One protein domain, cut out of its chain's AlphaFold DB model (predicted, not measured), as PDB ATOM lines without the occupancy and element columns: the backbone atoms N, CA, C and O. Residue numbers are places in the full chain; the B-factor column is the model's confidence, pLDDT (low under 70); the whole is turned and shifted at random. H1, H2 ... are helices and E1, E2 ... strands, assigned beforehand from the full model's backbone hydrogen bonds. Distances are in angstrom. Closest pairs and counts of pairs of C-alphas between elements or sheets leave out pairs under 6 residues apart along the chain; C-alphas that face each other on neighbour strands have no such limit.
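Overview. This is residues 575 to 697 of the 697 residues of the protein "4Fe-4S ferredoxin" of Verrucomicrobiaceae bacterium SCGC AG-212-N21 (UniProt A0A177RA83). A small core of two separate two-stranded ribbons, E1 with E4 and E2 with E3, has H1 and H2 packed on it and on each other, while a last helix, H3, lies off to one side on a long link. The long loop of the E2-E3 hairpin, residues 612 to 626, reaches far from the core, and residues 676 to 682 and 689 to 697 stick out. The printed part has 123 residues, with three named helices and four named strands in the order E1 H1 E2 E3 H2 E4 H3; both sheets are antiparallel. The class is mixed, helices and strands, with 56 residues in named elements, under half; the whole is loose, with a radius of gyration of the C-alphas of 17.2 A and spans of 52 by 42 by 25 A.

Along the chain. E1 is residues 575 to 577, 6.8 A long, from C-alpha 575 at (-31.526, -12.113, 42.178). H1 is residues 593 to 600, 10.5 A. E2, residues 606 to 611, spans 15.2 A, and E3, residues 627 to 632, spans 16.3 A. H2, residues 642 to 654, spans 16.5 A. E4 is residues 663 to 666, 9.8 A. H3, residues 680 to 695, spans 22.8 A and ends with C-alpha 695 at (-40.916, -14.410, 64.510).

Arrangement. E1 and E4 are antiparallel, with N 576 and O 664 2.8 A apart. E2 and E3 form a hairpin, with N 609 and O 629 2.9 A apart. H1 touches H2, residues 642 to 647 alone, closest at the C-alphas of Cys 594 and Cys 643, 4.4 A; they run opposite ways at a steep tilt of 38 degrees. H3 is apart from H1 and H2. Every O i to N i+4 pair is within hydrogen-bond range in H1 and H3, and 7 of 9 in H2.

Size, cuts and confidence. The C-alphas farthest apart, of Ala 617 and Lys 677, are 58.1 A apart. The printed part has no cut. The links E1 to H1, E2 to E3 and E4 to H3 are long. Residue 697 alone has pLDDT under 70.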
ATOM      1  N   ALA A 575     -30.973 -13.066  43.130       97.56
ATOM      2  CA  ALA A 575     -31.526 -12.113  42.178       97.56
ATOM      3  C   ALA A 575     -31.782 -10.764  42.871       97.56
ATOM      4  O   ALA A 575     -32.416 -10.711  43.922       97.56
ATOM      5  N   ILE A 576     -31.301  -9.681  42.272       96.81
ATOM      6  CA  ILE A 576     -31.410  -8.313  42.777       96.81
ATOM      7  C   ILE A 576     -32.123  -7.477  41.722       96.81
ATOM      8  O   ILE A 576     -31.755  -7.503  40.547       96.81
ATOM      9  N   VAL A 577     -33.155  -6.749  42.145       96.94
ATOM     10  CA  VAL A 577     -33.932  -5.856  41.282       96.94
ATOM     11  C   VAL A 577     -33.356  -4.445  41.374       96.94
ATOM     12  O   VAL A 577     -33.320  -3.845  42.445       96.94
ATOM     13  N   ASP A 578     -32.928  -3.905  40.239       96.31
ATOM     14  CA  ASP A 578     -32.565  -2.501  40.079       96.31
ATOM     15  C   ASP A 578     -33.855  -1.678  39.947       96.31
ATOM     16  O   ASP A 578     -34.508  -1.676  38.900       96.31
ATOM     17  N   LEU A 579     -34.229  -0.985  41.027       95.50
ATOM     18  CA  LEU A 579     -35.478  -0.219  41.119       95.50
ATOM     19  C   LEU A 579     -35.564   0.922  40.092       95.50
ATOM     20  O   LEU A 579     -36.662   1.321  39.715       95.50
ATOM     21  N   GLN A 580     -34.426   1.430  39.609       94.75
ATOM     22  CA  GLN A 580     -34.390   2.501  38.609       94.75
ATOM     23  C   GLN A 580     -34.552   1.965  37.184       94.75
ATOM     24  O   GLN A 580     -35.051   2.664  36.300       94.75
ATOM     25  N   THR A 581     -34.108   0.730  36.951       94.94
ATOM     26  CA  THR A 581     -34.170   0.080  35.636       94.94
ATOM     27  C   THR A 581     -35.462  -0.729  35.462       94.94
ATOM     28  O   THR A 581     -35.967  -0.859  34.349       94.94
ATOM     29  N   CYS A 582     -36.021  -1.280  36.540       96.81
ATOM     30  CA  CYS A 582     -37.208  -2.129  36.504       96.81
ATOM     31  C   CYS A 582     -38.461  -1.346  36.091       96.81
ATOM     32  O   CYS A 582     -38.851  -0.415  36.784       96.81
ATOM     33  N   LEU A 583     -39.113  -1.746  34.988       96.44
ATOM     34  CA  LEU A 583     -40.210  -0.980  34.369       96.44
ATOM     35  C   LEU A 583     -41.352  -0.622  35.347       96.44
ATOM     36  O   LEU A 583     -41.714   0.555  35.372       96.44
ATOM     37  N   PRO A 584     -41.853  -1.543  36.202       95.75
ATOM     38  CA  PRO A 584     -42.890  -1.205  37.179       95.75
ATOM     39  C   PRO A 584     -42.381  -0.304  38.312       95.75
ATOM     40  O   PRO A 584     -43.029   0.680  38.653       95.75
ATOM     41  N   HIS A 585     -41.193  -0.589  38.867       95.62
ATOM     42  CA  HIS A 585     -40.588   0.219  39.942       95.62
ATOM     43  C   HIS A 585     -40.207   1.625  39.473       95.62
ATOM     44  O   HIS A 585     -40.282   2.570  40.249       95.62
ATOM     45  N   ALA A 586     -39.861   1.788  38.198       94.44
ATOM     46  CA  ALA A 586     -39.543   3.071  37.582       94.44
ATOM     47  C   ALA A 586     -40.778   3.811  37.028       94.44
ATOM     48  O   ALA A 586     -40.606   4.817  36.340       94.44
ATOM     49  N   ASN A 587     -41.995   3.312  37.291       93.31
ATOM     50  CA  ASN A 587     -43.267   3.863  36.812       93.31
ATOM     51  C   ASN A 587     -43.335   4.060  35.283       93.31
ATOM     52  O   ASN A 587     -43.786   5.097  34.798       93.31
ATOM     53  N   ARG A 588     -42.798   3.104  34.511       92.00
ATOM     54  CA  ARG A 588     -42.760   3.182  33.039       92.00
ATOM     55  C   ARG A 588     -43.844   2.344  32.377       92.00
ATOM     56  O   ARG A 588     -44.556   2.841  31.515       92.00
ATOM     57  N   GLU A 589     -43.915   1.064  32.729       92.00
ATOM     58  CA  GLU A 589     -44.855   0.103  32.145       92.00
ATOM     59  C   GLU A 589     -45.060  -1.067  33.116       92.00
ATOM     60  O   GLU A 589     -44.141  -1.452  33.850       92.00
ATOM     61  N   ALA A 590     -46.244  -1.676  33.078       93.12
ATOM     62  CA  ALA A 590     -46.504  -2.940  33.752       93.12
ATOM     63  C   ALA A 590     -45.665  -4.075  33.130       93.12
ATOM     64  O   ALA A 590     -45.594  -4.233  31.913       93.12
ATOM     65  N   CYS A 591     -45.020  -4.889  33.966       95.12
ATOM     66  CA  CYS A 591     -44.177  -5.996  33.521       95.12
ATOM     67  C   CYS A 591     -44.098  -7.076  34.604       95.12
ATOM     68  O   CYS A 591     -43.693  -6.802  35.731       95.12
ATOM     69  N   GLN A 592     -44.421  -8.313  34.230       95.12
ATOM     70  CA  GLN A 592     -44.476  -9.471  35.134       95.12
ATOM     71  C   GLN A 592     -43.504 -10.602  34.768       95.12
ATOM     72  O   GLN A 592     -43.418 -11.603  35.472       95.12
ATOM     73  N   LEU A 593     -42.701 -10.419  33.713       95.12
ATOM     74  CA  LEU A 593     -41.871 -11.471  33.110       95.12
ATOM     75  C   LEU A 593     -41.016 -12.250  34.117       95.12
ATOM     76  O   LEU A 593     -40.930 -13.469  34.052       95.12
ATOM     77  N   CYS A 594     -40.352 -11.558  35.044       95.62
ATOM     78  CA  CYS A 594     -39.472 -12.223  36.004       95.62
ATOM     79  C   CYS A 594     -40.232 -13.117  36.996       95.62
ATOM     80  O   CYS A 594     -39.703 -14.160  37.382       95.62
ATOM     81  N   VAL A 595     -41.450 -12.725  37.380       95.75
ATOM     82  CA  VAL A 595     -42.298 -13.470  38.315       95.75
ATOM     83  C   VAL A 595     -42.843 -14.715  37.629       95.75
ATOM     84  O   VAL A 595     -42.629 -15.815  38.137       95.75
ATOM     85  N   ASP A 596     -43.426 -14.543  36.440       93.25
ATOM     86  CA  ASP A 596     -44.004 -15.628  35.640       93.25
ATOM     87  C   ASP A 596     -42.980 -16.745  35.403       93.25
ATOM     88  O   ASP A 596     -43.252 -17.919  35.644       93.25
ATOM     89  N   GLU A 597     -41.755 -16.386  35.018       93.69
ATOM     90  CA  GLU A 597     -40.683 -17.356  34.774       93.69
ATOM     91  C   GLU A 597     -40.182 -18.031  36.056       93.69
ATOM     92  O   GLU A 597     -39.828 -19.211  36.056       93.69
ATOM     93  N   CYS A 598     -40.142 -17.305  37.176       94.44
ATOM     94  CA  CYS A 598     -39.752 -17.885  38.459       94.44
ATOM     95  C   CYS A 598     -40.783 -18.911  38.955       94.44
ATOM     96  O   CYS A 598     -40.411 -19.932  39.548       94.44
ATOM     97  N   HIS A 599     -42.065 -18.651  38.697       92.44
ATOM     98  CA  HIS A 599     -43.178 -19.544  39.018       92.44
ATOM     99  C   HIS A 599     -43.242 -20.725  38.048       92.44
ATOM    100  O   HIS A 599     -43.400 -21.854  38.495       92.44
ATOM    101  N   ALA A 600     -43.007 -20.511  36.751       88.44
ATOM    102  CA  ALA A 600     -42.916 -21.587  35.760       88.44
ATOM    103  C   ALA A 600     -41.733 -22.533  36.033       88.44
ATOM    104  O   ALA A 600     -41.842 -23.749  35.877       88.44
ATOM    105  N   ALA A 601     -40.609 -21.992  36.511       87.25
ATOM    106  CA  ALA A 601     -39.481 -22.777  37.011       87.25
ATOM    107  C   ALA A 601     -39.718 -23.371  38.417       87.25
ATOM    108  O   ALA A 601     -38.865 -24.118  38.899       87.25
ATOM    109  N   GLY A 602     -40.843 -23.017  39.057       88.25
ATOM    110  CA  GLY A 602     -41.376 -23.478  40.348       88.25
ATOM    111  C   GLY A 602     -40.481 -23.287  41.557       88.25
ATOM    112  O   GLY A 602     -40.561 -24.041  42.525       88.25
ATOM    113  N   TYR A 603     -39.654 -22.244  41.519       91.00
ATOM    114  CA  TYR A 603     -38.974 -21.750  42.713       91.00
ATOM    115  C   TYR A 603     -39.868 -20.812  43.532       91.00
ATOM    116  O   TYR A 603     -39.670 -20.703  44.738       91.00
ATOM    117  N   HIS A 604     -40.826 -20.124  42.890       92.75
ATOM    118  CA  HIS A 604     -41.734 -19.158  43.533       92.75
ATOM    119  C   HIS A 604     -40.998 -18.165  44.455       92.75
ATOM    120  O   HIS A 604     -41.432 -17.867  45.567       92.75
ATOM    121  N   ALA A 605     -39.838 -17.690  43.998       95.94
ATOM    122  CA  ALA A 605     -38.926 -16.837  44.756       95.94
ATOM    123  C   ALA A 605     -39.111 -15.338  44.488       95.94
ATOM    124  O   ALA A 605     -38.321 -14.532  44.970       95.94
ATOM    125  N   ILE A 606     -40.104 -14.960  43.685       96.56
ATOM    126  CA  ILE A 606     -40.424 -13.565  43.389       96.56
ATOM    127  C   ILE A 606     -41.926 -13.384  43.588       96.56
ATOM    128  O   ILE A 606     -42.719 -14.175  43.069       96.56
ATOM    129  N   GLU A 607     -42.287 -12.359  44.349       94.62
ATOM    130  CA  GLU A 607     -43.663 -11.969  44.647       94.62
ATOM    131  C   GLU A 607     -43.951 -10.568  44.104       94.62
ATOM    132  O   GLU A 607     -43.032  -9.810  43.774       94.62
ATOM    133  N   PHE A 608     -45.235 -10.239  43.987       94.31
ATOM    134  CA  PHE A 608     -45.677  -8.912  43.582       94.31
ATOM    135  C   PHE A 608     -45.896  -8.016  44.796       94.31
ATOM    136  O   PHE A 608     -46.498  -8.428  45.784       94.31
ATOM    137  N   VAL A 609     -45.475  -6.762  44.673       92.19
ATOM    138  CA  VAL A 609     -45.853  -5.669  45.571       92.19
ATOM    139  C   VAL A 609     -46.445  -4.531  44.757       92.19
ATOM    140  O   VAL A 609     -46.044  -4.306  43.613       92.19
ATOM    141  N   GLN A 610     -47.401  -3.810  45.330       90.50
ATOM    142  CA  GLN A 610     -47.988  -2.652  44.670       90.50
ATOM    143  C   GLN A 610     -47.086  -1.425  44.859       90.50
ATOM    144  O   GLN A 610     -46.601  -1.165  45.960       90.50
ATOM    145  N   VAL A 611     -46.835  -0.693  43.777       89.81
ATOM    146  CA  VAL A 611     -46.006   0.520  43.752       89.81
ATOM    147  C   VAL A 611     -46.706   1.626  42.971       89.81
ATOM    148  O   VAL A 611     -47.506   1.346  42.081       89.81
ATOM    149  N   HIS A 612     -46.378   2.884  43.281       89.19
ATOM    150  CA  HIS A 612     -46.931   4.078  42.613       89.19
ATOM    151  C   HIS A 612     -48.461   4.182  42.657       89.19
ATOM    152  O   HIS A 612     -49.069   4.770  41.768       89.19
ATOM    153  N   THR A 613     -49.091   3.597  43.675       86.12
ATOM    154  CA  THR A 613     -50.532   3.721  43.904       86.12
ATOM    155  C   THR A 613     -50.861   5.147  44.325       86.12
ATOM    156  O   THR A 613     -50.219   5.697  45.223       86.12
ATOM    157  N   GLU A 614     -51.851   5.749  43.676       84.31
ATOM    158  CA  GLU A 614     -52.383   7.040  44.094       84.31
ATOM    159  C   GLU A 614     -53.129   6.866  45.418       84.31
ATOM    160  O   GLU A 614     -53.732   5.822  45.672       84.31
ATOM    161  N   VAL A 615     -53.079   7.882  46.273       85.38
ATOM    162  CA  VAL A 615     -53.810   7.896  47.542       85.38
ATOM    163  C   VAL A 615     -54.965   8.881  47.450       85.38
ATOM    164  O   VAL A 615     -54.813   9.978  46.910       85.38
ATOM    165  N   ASP A 616     -56.126   8.488  47.959       84.88
ATOM    166  CA  ASP A 616     -57.282   9.365  48.050       84.88
ATOM    167  C   ASP A 616     -57.098  10.440  49.141       84.88
ATOM    168  O   ASP A 616     -56.115  10.465  49.887       84.88
ATOM    169  N   ALA A 617     -58.073  11.345  49.264       80.25
ATOM    170  CA  ALA A 617     -58.057  12.411  50.270       80.25
ATOM    171  C   ALA A 617     -58.061  11.899  51.729       80.25
ATOM    172  O   ALA A 617     -57.811  12.679  52.648       80.25
ATOM    173  N   SER A 618     -58.341  10.609  51.947       78.75
ATOM    174  CA  SER A 618     -58.296   9.932  53.245       78.75
ATOM    175  C   SER A 618     -57.006   9.128  53.473       78.75
ATOM    176  O   SER A 618     -56.840   8.522  54.531       78.75
ATOM    177  N   GLY A 619     -56.067   9.166  52.518       78.81
ATOM    178  CA  GLY A 619     -54.797   8.446  52.568       78.81
ATOM    179  C   GLY A 619     -54.903   6.961  52.210       78.81
ATOM    180  O   GLY A 619     -53.933   6.232  52.417       78.81
ATOM    181  N   GLN A 620     -56.047   6.500  51.692       79.56
ATOM    182  CA  GLN A 620     -56.215   5.118  51.246       79.56
ATOM    183  C   GLN A 620     -55.786   4.954  49.782       79.56
ATOM    184  O   GLN A 620     -56.033   5.845  48.968       79.56
ATOM    185  N   PRO A 621     -55.134   3.834  49.426       79.38
ATOM    186  CA  PRO A 621     -54.751   3.554  48.048       79.38
ATOM    187  C   PRO A 621     -55.985   3.438  47.143       79.38
ATOM    188  O   PRO A 621     -56.899   2.664  47.423       79.38
ATOM    189  N   VAL A 622     -55.994   4.181  46.036       81.25
ATOM    190  CA  VAL A 622     -57.061   4.137  45.031       81.25
ATOM    191  C   VAL A 622     -56.927   2.852  44.213       81.25
ATOM    192  O   VAL A 622     -55.924   2.642  43.518       81.25
ATOM    193  N   GLU A 623     -57.946   1.993  44.276       77.12
ATOM    194  CA  GLU A 623     -57.987   0.740  43.516       77.12
ATOM    195  C   GLU A 623     -57.843   0.994  42.007       77.12
ATOM    196  O   GLU A 623     -58.490   1.865  41.429       77.12
ATOM    197  N   GLY A 624     -56.966   0.223  41.356       76.94
ATOM    198  CA  GLY A 624     -56.686   0.345  39.922       76.94
ATOM    199  C   GLY A 624     -55.587   1.344  39.545       76.94
ATOM    200  O   GLY A 624     -55.268   1.448  38.362       76.94
ATOM    201  N   THR A 625     -54.970   2.034  40.511       81.50
ATOM    202  CA  THR A 625     -53.812   2.916  40.268       81.50
ATOM    203  C   THR A 625     -52.476   2.245  40.624       81.50
ATOM    204  O   THR A 625     -52.397   1.353  41.479       81.50
ATOM    205  N   GLY A 626     -51.403   2.668  39.948       86.75
ATOM    206  CA  GLY A 626     -50.046   2.150  40.136       86.75
ATOM    207  C   GLY A 626     -49.709   0.900  39.313       86.75
ATOM    208  O   GLY A 626     -50.355   0.567  38.316       86.75
ATOM    209  N   HIS A 627     -48.652   0.205  39.725       90.94
ATOM    210  CA  HIS A 627     -48.162  -1.015  39.088       90.94
ATOM    211  C   HIS A 627     -47.900  -2.116  40.113       90.94
ATOM    212  O   HIS A 627     -47.625  -1.852  41.282       90.94
ATOM    213  N   ILE A 628     -47.919  -3.364  39.650       91.62
ATOM    214  CA  ILE A 628     -47.375  -4.498  40.397       91.62
ATOM    215  C   ILE A 628     -45.903  -4.681  40.022       91.62
ATOM    216  O   ILE A 628     -45.550  -4.785  38.846       91.62
ATOM    217  N   ALA A 629     -45.033  -4.682  41.023       93.75
ATOM    218  CA  ALA A 629     -43.593  -4.753  40.854       93.75
ATOM    219  C   ALA A 629     -43.006  -5.977  41.569       93.75
ATOM    220  O   ALA A 629     -43.562  -6.426  42.571       93.75
ATOM    221  N   PRO A 630     -41.889  -6.534  41.075       96.50
ATOM    222  CA  PRO A 630     -41.293  -7.724  41.663       96.50
ATOM    223  C   PRO A 630     -40.510  -7.405  42.942       96.50
ATOM    224  O   PRO A 630     -39.738  -6.441  42.987       96.50
ATOM    225  N   VAL A 631     -40.632  -8.281  43.939       96.44
ATOM    226  CA  VAL A 631     -39.760  -8.366  45.118       96.44
ATOM    227  C   VAL A 631     -39.225  -9.786  45.236       96.44
ATOM    228  O   VAL A 631     -39.972 -10.758  45.152       96.44
ATOM    229  N   VAL A 632     -37.909  -9.907  45.400       97.12
ATOM    230  CA  VAL A 632     -37.233 -11.204  45.488       97.12
ATOM    231  C   VAL A 632     -37.210 -11.674  46.937       97.12
ATOM    232  O   VAL A 632     -36.660 -11.007  47.813       97.12
ATOM    233  N   LEU A 633     -37.740 -12.869  47.163       95.06
ATOM    234  CA  LEU A 633     -37.631 -13.589  48.419       95.06
ATOM    235  C   LEU A 633     -36.269 -14.284  48.488       95.06
ATOM    236  O   LEU A 633     -36.023 -15.300  47.827       95.06
ATOM    237  N   ALA A 634     -35.351 -13.712  49.269       91.81
ATOM    238  CA  ALA A 634     -33.960 -14.167  49.327       91.81
ATOM    239  C   ALA A 634     -33.805 -15.623  49.789       91.81
ATOM    240  O   ALA A 634     -32.815 -16.282  49.486       91.81
ATOM    241  N   ASP A 635     -34.787 -16.142  50.511       89.06
ATOM    242  CA  ASP A 635     -34.787 -17.473  51.089       89.06
ATOM    243  C   ASP A 635     -35.130 -18.581  50.103       89.06
ATOM    244  O   ASP A 635     -34.465 -19.617  50.104       89.06
ATOM    245  N   LYS A 636     -36.100 -18.324  49.227       92.44
ATOM    246  CA  LYS A 636     -36.494 -19.218  48.136       92.44
ATOM    247  C   LYS A 636     -35.600 -19.050  46.908       92.44
ATOM    248  O   LYS A 636     -35.453 -19.978  46.114       92.44
ATOM    249  N   CYS A 637     -34.994 -17.874  46.725       96.06
ATOM    250  CA  CYS A 637     -34.141 -17.610  45.574       96.06
ATOM    251  C   CYS A 637     -32.879 -18.478  45.618       96.06
ATOM    252  O   CYS A 637     -32.108 -18.451  46.579       96.06
ATOM    253  N   VAL A 638     -32.651 -19.220  44.531       95.94
ATOM    254  CA  VAL A 638     -31.432 -20.016  44.344       95.94
ATOM    255  C   VAL A 638     -30.432 -19.384  43.386       95.94
ATOM    256  O   VAL A 638     -29.355 -19.941  43.205       95.94
ATOM    257  N   GLY A 639     -30.771 -18.263  42.744       96.50
ATOM    258  CA  GLY A 639     -29.891 -17.604  41.776       96.50
ATOM    259  C   GLY A 639     -29.783 -18.328  40.434       96.50
ATOM    260  O   GLY A 639     -28.739 -18.286  39.797       96.50
ATOM    261  N   CYS A 640     -30.843 -19.003  39.976       95.81
ATOM    262  CA  CYS A 640     -30.810 -19.758  38.718       95.81
ATOM    263  C   CYS A 640     -30.652 -18.881  37.461       95.81
ATOM    264  O   CYS A 640     -30.287 -19.398  36.410       95.81
ATOM    265  N   GLY A 641     -30.944 -17.579  37.533       96.94
ATOM    266  CA  GLY A 641     -30.776 -16.646  36.413       96.94
ATOM    267  C   GLY A 641     -31.906 -16.623  35.381       96.94
ATOM    268  O   GLY A 641     -31.886 -15.751  34.525       96.94
ATOM    269  N   ILE A 642     -32.922 -17.492  35.476       96.12
ATOM    270  CA  ILE A 642     -34.029 -17.560  34.494       96.12
ATOM    271  C   ILE A 642     -34.775 -16.215  34.388       96.12
ATOM    272  O   ILE A 642     -35.057 -15.734  33.291       96.12
ATOM    273  N   CYS A 643     -35.013 -15.548  35.522       96.81
ATOM    274  CA  CYS A 643     -35.634 -14.225  35.559       96.81
ATOM    275  C   CYS A 643     -34.806 -13.151  34.825       96.81
ATOM    276  O   CYS A 643     -35.369 -12.309  34.124       96.81
ATOM    277  N   GLN A 644     -33.475 -13.197  34.955       97.69
ATOM    278  CA  GLN A 644     -32.556 -12.293  34.261       97.69
ATOM    279  C   GLN A 644     -32.533 -12.589  32.762       97.69
ATOM    280  O   GLN A 644     -32.647 -11.657  31.972       97.69
ATOM    281  N   THR A 645     -32.475 -13.865  32.372       96.31
ATOM    282  CA  THR A 645     -32.524 -14.290  30.966       96.31
ATOM    283  C   THR A 645     -33.750 -13.725  30.263       96.31
ATOM    284  O   THR A 645     -33.637 -13.155  29.180       96.31
ATOM    285  N   ARG A 646     -34.930 -13.833  30.886       96.00
ATOM    286  CA  ARG A 646     -36.167 -13.338  30.275       96.00
ATOM    287  C   ARG A 646     -36.220 -11.818  30.205       96.00
ATOM    288  O   ARG A 646     -36.629 -11.269  29.183       96.00
ATOM    289  N   CYS A 647     -35.781 -11.146  31.270       97.00
ATOM    290  CA  CYS A 647     -35.680  -9.690  31.302       97.00
ATOM    291  C   CYS A 647     -34.744  -9.176  30.199       97.00
ATOM    292  O   CYS A 647     -35.113  -8.254  29.473       97.00
ATOM    293  N   TYR A 648     -33.579  -9.809  30.031       96.94
ATOM    294  CA  TYR A 648     -32.629  -9.493  28.969       96.94
ATOM    295  C   TYR A 648     -33.239  -9.736  27.586       96.94
ATOM    296  O   TYR A 648     -33.314  -8.820  26.770       96.94
ATOM    297  N   GLY A 649     -33.726 -10.955  27.337       95.19
ATOM    298  CA  GLY A 649     -34.229 -11.369  26.030       95.19
ATOM    299  C   GLY A 649     -35.335 -10.456  25.503       95.19
ATOM    300  O   GLY A 649     -35.237  -9.972  24.379       95.19
ATOM    301  N   ILE A 650     -36.341 -10.148  26.328       96.25
ATOM    302  CA  ILE A 650     -37.473  -9.323  25.885       96.25
ATOM    303  C   ILE A 650     -37.155  -7.832  25.991       96.25
ATOM    304  O   ILE A 650     -37.295  -7.095  25.020       96.25
ATOM    305  N   ASN A 651     -36.757  -7.343  27.168       96.88
ATOM    306  CA  ASN A 651     -36.723  -5.897  27.400       96.88
ATOM    307  C   ASN A 651     -35.431  -5.239  26.902       96.88
ATOM    308  O   ASN A 651     -35.447  -4.040  26.631       96.88
ATOM    309  N   VAL A 652     -34.332  -5.989  26.771       96.19
ATOM    310  CA  VAL A 652     -33.051  -5.470  26.259       96.19
ATOM    311  C   VAL A 652     -32.871  -5.817  24.784       96.19
ATOM    312  O   VAL A 652     -32.660  -4.921  23.965       96.19
ATOM    313  N   ALA A 653     -32.956  -7.104  24.436       94.75
ATOM    314  CA  ALA A 653     -32.604  -7.582  23.103       94.75
ATOM    315  C   ALA A 653     -33.731  -7.414  22.069       94.75
ATOM    316  O   ALA A 653     -33.435  -7.035  20.942       94.75
ATOM    317  N   GLU A 654     -34.992  -7.668  22.432       96.12
ATOM    318  CA  GLU A 654     -36.125  -7.616  21.494       96.12
ATOM    319  C   GLU A 654     -36.790  -6.233  21.428       96.12
ATOM    320  O   GLU A 654     -36.901  -5.643  20.356       96.12
ATOM    321  N   LYS A 655     -37.232  -5.691  22.570       95.94
ATOM    322  CA  LYS A 655     -37.980  -4.423  22.633       95.94
ATOM    323  C   LYS A 655     -37.101  -3.179  22.786       95.94
ATOM    324  O   LYS A 655     -37.598  -2.069  22.627       95.94
ATOM    325  N   HIS A 656     -35.830  -3.343  23.159       96.31
ATOM    326  CA  HIS A 656     -34.886  -2.245  23.424       96.31
ATOM    327  C   HIS A 656     -35.373  -1.186  24.439       96.31
ATOM    328  O   HIS A 656     -34.942  -0.033  24.405       96.31
ATOM    329  N   LEU A 657     -36.249  -1.568  25.375       95.19
ATOM    330  CA  LEU A 657     -36.743  -0.691  26.446       95.19
ATOM    331  C   LEU A 657     -35.673  -0.429  27.512       95.19
ATOM    332  O   LEU A 657     -35.667   0.618  28.163       95.19
ATOM    333  N   LEU A 658     -34.768  -1.391  27.702       95.38
ATOM    334  CA  LEU A 658     -33.699  -1.361  28.691       95.38
ATOM    335  C   LEU A 658     -32.334  -1.532  28.020       95.38
ATOM    336  O   LEU A 658     -32.194  -2.244  27.032       95.38
ATOM    337  N   LYS A 659     -31.292  -0.920  28.595       94.88
ATOM    338  CA  LYS A 659     -29.895  -1.131  28.160       94.88
ATOM    339  C   LYS A 659     -29.259  -2.382  28.776       94.88
ATOM    340  O   LYS A 659     -28.324  -2.939  28.214       94.88
ATOM    341  N   LYS A 660     -29.734  -2.777  29.956       95.31
ATOM    342  CA  LYS A 660     -29.291  -3.929  30.750       95.31
ATOM    343  C   LYS A 660     -30.503  -4.525  31.465       95.31
ATOM    344  O   LYS A 660     -31.502  -3.830  31.649       95.31
ATOM    345  N   SER A 661     -30.406  -5.781  31.880       96.69
ATOM    346  CA  SER A 661     -31.450  -6.447  32.660       96.69
ATOM    347  C   SER A 661     -31.756  -5.666  33.938       96.69
ATOM    348  O   SER A 661     -30.843  -5.235  34.642       96.69
ATOM    349  N   ALA A 662     -33.041  -5.495  34.244       96.88
ATOM    350  CA  ALA A 662     -33.486  -4.852  35.479       96.88
ATOM    351  C   ALA A 662     -33.364  -5.760  36.711       96.88
ATOM    352  O   ALA A 662     -33.350  -5.273  37.833       96.88
ATOM    353  N   ILE A 663     -33.305  -7.073  36.503       97.06
ATOM    354  CA  ILE A 663     -33.065  -8.065  37.545       97.06
ATOM    355  C   ILE A 663     -31.789  -8.822  37.193       97.06
ATOM    356  O   ILE A 663     -31.674  -9.349  36.083       97.06
ATOM    357  N   ILE A 664     -30.828  -8.842  38.111       96.88
ATOM    358  CA  ILE A 664     -29.510  -9.452  37.909       96.88
ATOM    359  C   ILE A 664     -29.190 -10.413  39.045       96.88
ATOM    360  O   ILE A 664     -29.524 -10.150  40.195       96.88
ATOM    361  N   VAL A 665     -28.576 -11.548  38.730       96.94
ATOM    362  CA  VAL A 665     -28.114 -12.498  39.743       96.94
ATOM    363  C   VAL A 665     -26.682 -12.171  40.122       96.94
ATOM    364  O   VAL A 665     -25.796 -12.152  39.270       96.94
ATOM    365  N   GLU A 666     -26.454 -11.970  41.413       95.44
ATOM    366  CA  GLU A 666     -25.139 -11.673  41.968       95.44
ATOM    367  C   GLU A 666     -24.732 -12.736  42.994       95.44
ATOM    368  O   GLU A 666     -25.557 -13.243  43.759       95.44
ATOM    369  N   ALA A 667     -23.443 -13.066  43.014       94.56
ATOM    370  CA  ALA A 667     -22.815 -13.902  44.031       94.56
ATOM    371  C   ALA A 667     -22.059 -13.033  45.050       94.56
ATOM    372  O   ALA A 667     -21.831 -11.844  44.820       94.56
ATOM    373  N   GLY A 668     -21.670 -13.625  46.178       89.62
ATOM    374  CA  GLY A 668     -20.923 -12.952  47.241       89.62
ATOM    375  C   GLY A 668     -21.516 -13.180  48.628       89.62
ATOM    376  O   GLY A 668     -22.426 -13.989  48.820       89.62
ATOM    377  N   GLU A 669     -20.983 -12.458  49.610       87.31
ATOM    378  CA  GLU A 669     -21.372 -12.603  51.012       87.31
ATOM    379  C   GLU A 669     -22.880 -12.363  51.209       87.31
ATOM    380  O   GLU A 669     -23.442 -11.379  50.728       87.31
ATOM    381  N   GLY A 670     -23.554 -13.315  51.861       88.50
ATOM    382  CA  GLY A 670     -25.005 -13.286  52.084       88.50
ATOM    383  C   GLY A 670     -25.875 -13.594  50.857       88.50
ATOM    384  O   GLY A 670     -27.099 -13.604  50.979       88.50
ATOM    385  N   ARG A 671     -25.283 -13.860  49.683       93.12
ATOM    386  CA  ARG A 671     -26.014 -14.070  48.416       93.12
ATOM    387  C   ARG A 671     -25.866 -15.469  47.834       93.12
ATOM    388  O   ARG A 671     -26.698 -15.881  47.034       93.12
ATOM    389  N   GLU A 672     -24.842 -16.216  48.228       94.12
ATOM    390  CA  GLU A 672     -24.592 -17.584  47.770       94.12
ATOM    391  C   GLU A 672     -24.223 -18.507  48.932       94.12
ATOM    392  O   GLU A 672     -23.699 -18.060  49.950       94.12
ATOM    393  N   ASP A 673     -24.437 -19.808  48.744       94.12
ATOM    394  CA  ASP A 673     -24.110 -20.835  49.724       94.12
ATOM    395  C   ASP A 673     -23.164 -21.873  49.119       94.12
ATOM    396  O   ASP A 673     -23.495 -22.608  48.180       94.12
ATOM    397  N   ARG A 674     -21.962 -21.975  49.687       94.44
ATOM    398  CA  ARG A 674     -20.916 -22.884  49.206       94.44
ATOM    399  C   ARG A 674     -20.458 -23.804  50.317       94.44
ATOM    400  O   ARG A 674     -19.832 -23.382  51.285       94.44
ATOM    401  N   LEU A 675     -20.765 -25.089  50.171       94.00
ATOM    402  CA  LEU A 675     -20.507 -26.094  51.196       94.00
ATOM    403  C   LEU A 675     -19.465 -27.098  50.709       94.00
ATOM    404  O   LEU A 675     -19.706 -27.812  49.737       94.00
ATOM    405  N   MET A 676     -18.354 -27.238  51.439       92.25
ATOM    406  CA  MET A 676     -17.385 -28.322  51.198       92.25
ATOM    407  C   MET A 676     -18.010 -29.708  51.425       92.25
ATOM    408  O   MET A 676     -17.717 -30.653  50.699       92.25
ATOM    409  N   LYS A 677     -18.851 -29.838  52.458       91.69
ATOM    410  CA  LYS A 677     -19.546 -31.066  52.879       91.69
ATOM    411  C   LYS A 677     -20.891 -30.698  53.514       91.69
ATOM    412  O   LYS A 677     -21.097 -29.546  53.881       91.69
ATOM    413  N   GLY A 678     -21.774 -31.680  53.691       92.75
ATOM    414  CA  GLY A 678     -23.101 -31.481  54.290       92.75
ATOM    415  C   GLY A 678     -24.199 -31.276  53.247       92.75
ATOM    416  O   GLY A 678     -23.929 -31.333  52.051       92.75
ATOM    417  N   SER A 679     -25.436 -31.074  53.706       94.88
ATOM    418  CA  SER A 679     -26.617 -31.005  52.837       94.88
ATOM    419  C   SER A 679     -27.174 -29.589  52.742       94.88
ATOM    420  O   SER A 679     -27.412 -28.956  53.772       94.88
ATOM    421  N   TYR A 680     -27.452 -29.130  51.521       94.94
ATOM    422  CA  TYR A 680     -28.162 -27.865  51.302       94.94
ATOM    423  C   TYR A 680     -29.605 -27.893  51.825       94.94
ATOM    424  O   TYR A 680     -30.111 -26.863  52.256       94.94
ATOM    425  N   ILE A 681     -30.251 -29.063  51.855       94.69
ATOM    426  CA  ILE A 681     -31.609 -29.217  52.400       94.69
ATOM    427  C   ILE A 681     -31.595 -28.932  53.904       94.69
ATOM    428  O   ILE A 681     -32.313 -28.054  54.373       94.69
ATOM    429  N   LYS A 682     -30.681 -29.577  54.640       94.69
ATOM    430  CA  LYS A 682     -30.508 -29.344  56.084       94.69
ATOM    431  C   LYS A 682     -30.158 -27.893  56.411       94.69
ATOM    432  O   LYS A 682     -30.584 -27.377  57.443       94.69
ATOM    433  N   LEU A 683     -29.382 -27.234  55.545       93.69
ATOM    434  CA  LEU A 683     -29.086 -25.809  55.687       93.69
ATOM    435  C   LEU A 683     -30.381 -24.983  55.650       93.69
ATOM    436  O   LEU A 683     -30.604 -24.181  56.555       93.69
ATOM    437  N   ARG A 684     -31.273 -25.234  54.681       93.06
ATOM    438  CA  ARG A 684     -32.570 -24.539  54.587       93.06
ATOM    439  C   ARG A 684     -33.513 -24.853  55.732       93.06
ATOM    440  O   ARG A 684     -34.125 -23.932  56.258       93.06
ATOM    441  N   GLU A 685     -33.591 -26.109  56.157       92.81
ATOM    442  CA  GLU A 685     -34.383 -26.500  57.332       92.81
ATOM    443  C   GLU A 685     -33.926 -25.736  58.584       92.81
ATOM    444  O   GLU A 685     -34.743 -25.212  59.338       92.81
ATOM    445  N   THR A 686     -32.609 -25.605  58.771       93.00
ATOM    446  CA  THR A 686     -32.029 -24.878  59.910       93.00
ATOM    447  C   THR A 686     -32.303 -23.373  59.828       93.00
ATOM    448  O   THR A 686     -32.611 -22.744  60.842       93.00
ATOM    449  N   GLU A 687     -32.197 -22.777  58.639       90.81
ATOM    450  CA  GLU A 687     -32.530 -21.367  58.410       90.81
ATOM    451  C   GLU A 687     -34.014 -21.084  58.662       90.81
ATOM    452  O   GLU A 687     -34.338 -20.116  59.350       90.81
ATOM    453  N   ALA A 688     -34.906 -21.945  58.166       89.12
ATOM    454  CA  ALA A 688     -36.346 -21.831  58.377       89.12
ATOM    455  C   ALA A 688     -36.705 -21.935  59.868       89.12
ATOM    456  O   ALA A 688     -37.425 -21.086  60.390       89.12
ATOM    457  N   ALA A 689     -36.128 -22.908  60.584       91.44
ATOM    458  CA  ALA A 689     -36.334 -23.062  62.022       91.44
ATOM    459  C   ALA A 689     -35.844 -21.841  62.821       91.44
ATOM    460  O   ALA A 689     -36.513 -21.394  63.753       91.44
ATOM    461  N   ARG A 690     -34.694 -21.263  62.445       90.69
ATOM    462  CA  ARG A 690     -34.170 -20.040  63.076       90.69
ATOM    463  C   ARG A 690     -35.095 -18.842  62.892       90.69
ATOM    464  O   ARG A 690     -35.222 -18.052  63.824       90.69
ATOM    465  N   ARG A 691     -35.737 -18.714  61.730       86.38
ATOM    466  CA  ARG A 691     -36.674 -17.617  61.454       86.38
ATOM    467  C   ARG A 691     -38.003 -17.775  62.166       86.38
ATOM    468  O   ARG A 691     -38.444 -16.830  62.807       86.38
ATOM    469  N   ALA A 692     -38.574 -18.978  62.151       88.31
ATOM    470  CA  ALA A 692     -39.779 -19.265  62.924       88.31
ATOM    471  C   ALA A 692     -39.567 -18.940  64.416       88.31
ATOM    472  O   ALA A 692     -40.428 -18.354  65.066       88.31
ATOM    473  N   ALA A 693     -38.372 -19.231  64.946       89.31
ATOM    474  CA  ALA A 693     -38.006 -18.860  66.309       89.31
ATOM    475  C   ALA A 693     -37.843 -17.339  66.518       89.31
ATOM    476  O   ALA A 693     -38.138 -16.858  67.613       89.31
ATOM    477  N   SER A 694     -37.377 -16.577  65.519       87.12
ATOM    478  CA  SER A 694     -37.285 -15.111  65.621       87.12
ATOM    479  C   SER A 694     -38.628 -14.405  65.467       87.12
ATOM    480  O   SER A 694     -38.804 -13.372  66.084       87.12
ATOM    481  N   GLU A 695     -39.558 -14.955  64.684       84.38
ATOM    482  CA  GLU A 695     -40.916 -14.410  64.510       84.38
ATOM    483  C   GLU A 695     -41.821 -14.703  65.718       84.38
ATOM    484  O   GLU A 695     -42.784 -13.987  65.964       84.38
ATOM    485  N   SER A 696     -41.500 -15.745  66.495       76.19
ATOM    486  CA  SER A 696     -42.192 -16.073  67.751       76.19
ATOM    487  C   SER A 696     -41.775 -15.218  68.959       76.19
ATOM    488  O   SER A 696     -42.338 -15.386  70.041       76.19
ATOM    489  N   LYS A 697     -40.770 -14.348  68.799       65.75
ATOM    490  CA  LYS A 697     -40.271 -13.411  69.818       65.75
ATOM    491  C   LYS A 697     -40.633 -11.990  69.437       65.75
ATOM    492  O   LYS A 697     -40.919 -11.219  70.378       65.75
TER     493      LYS A 697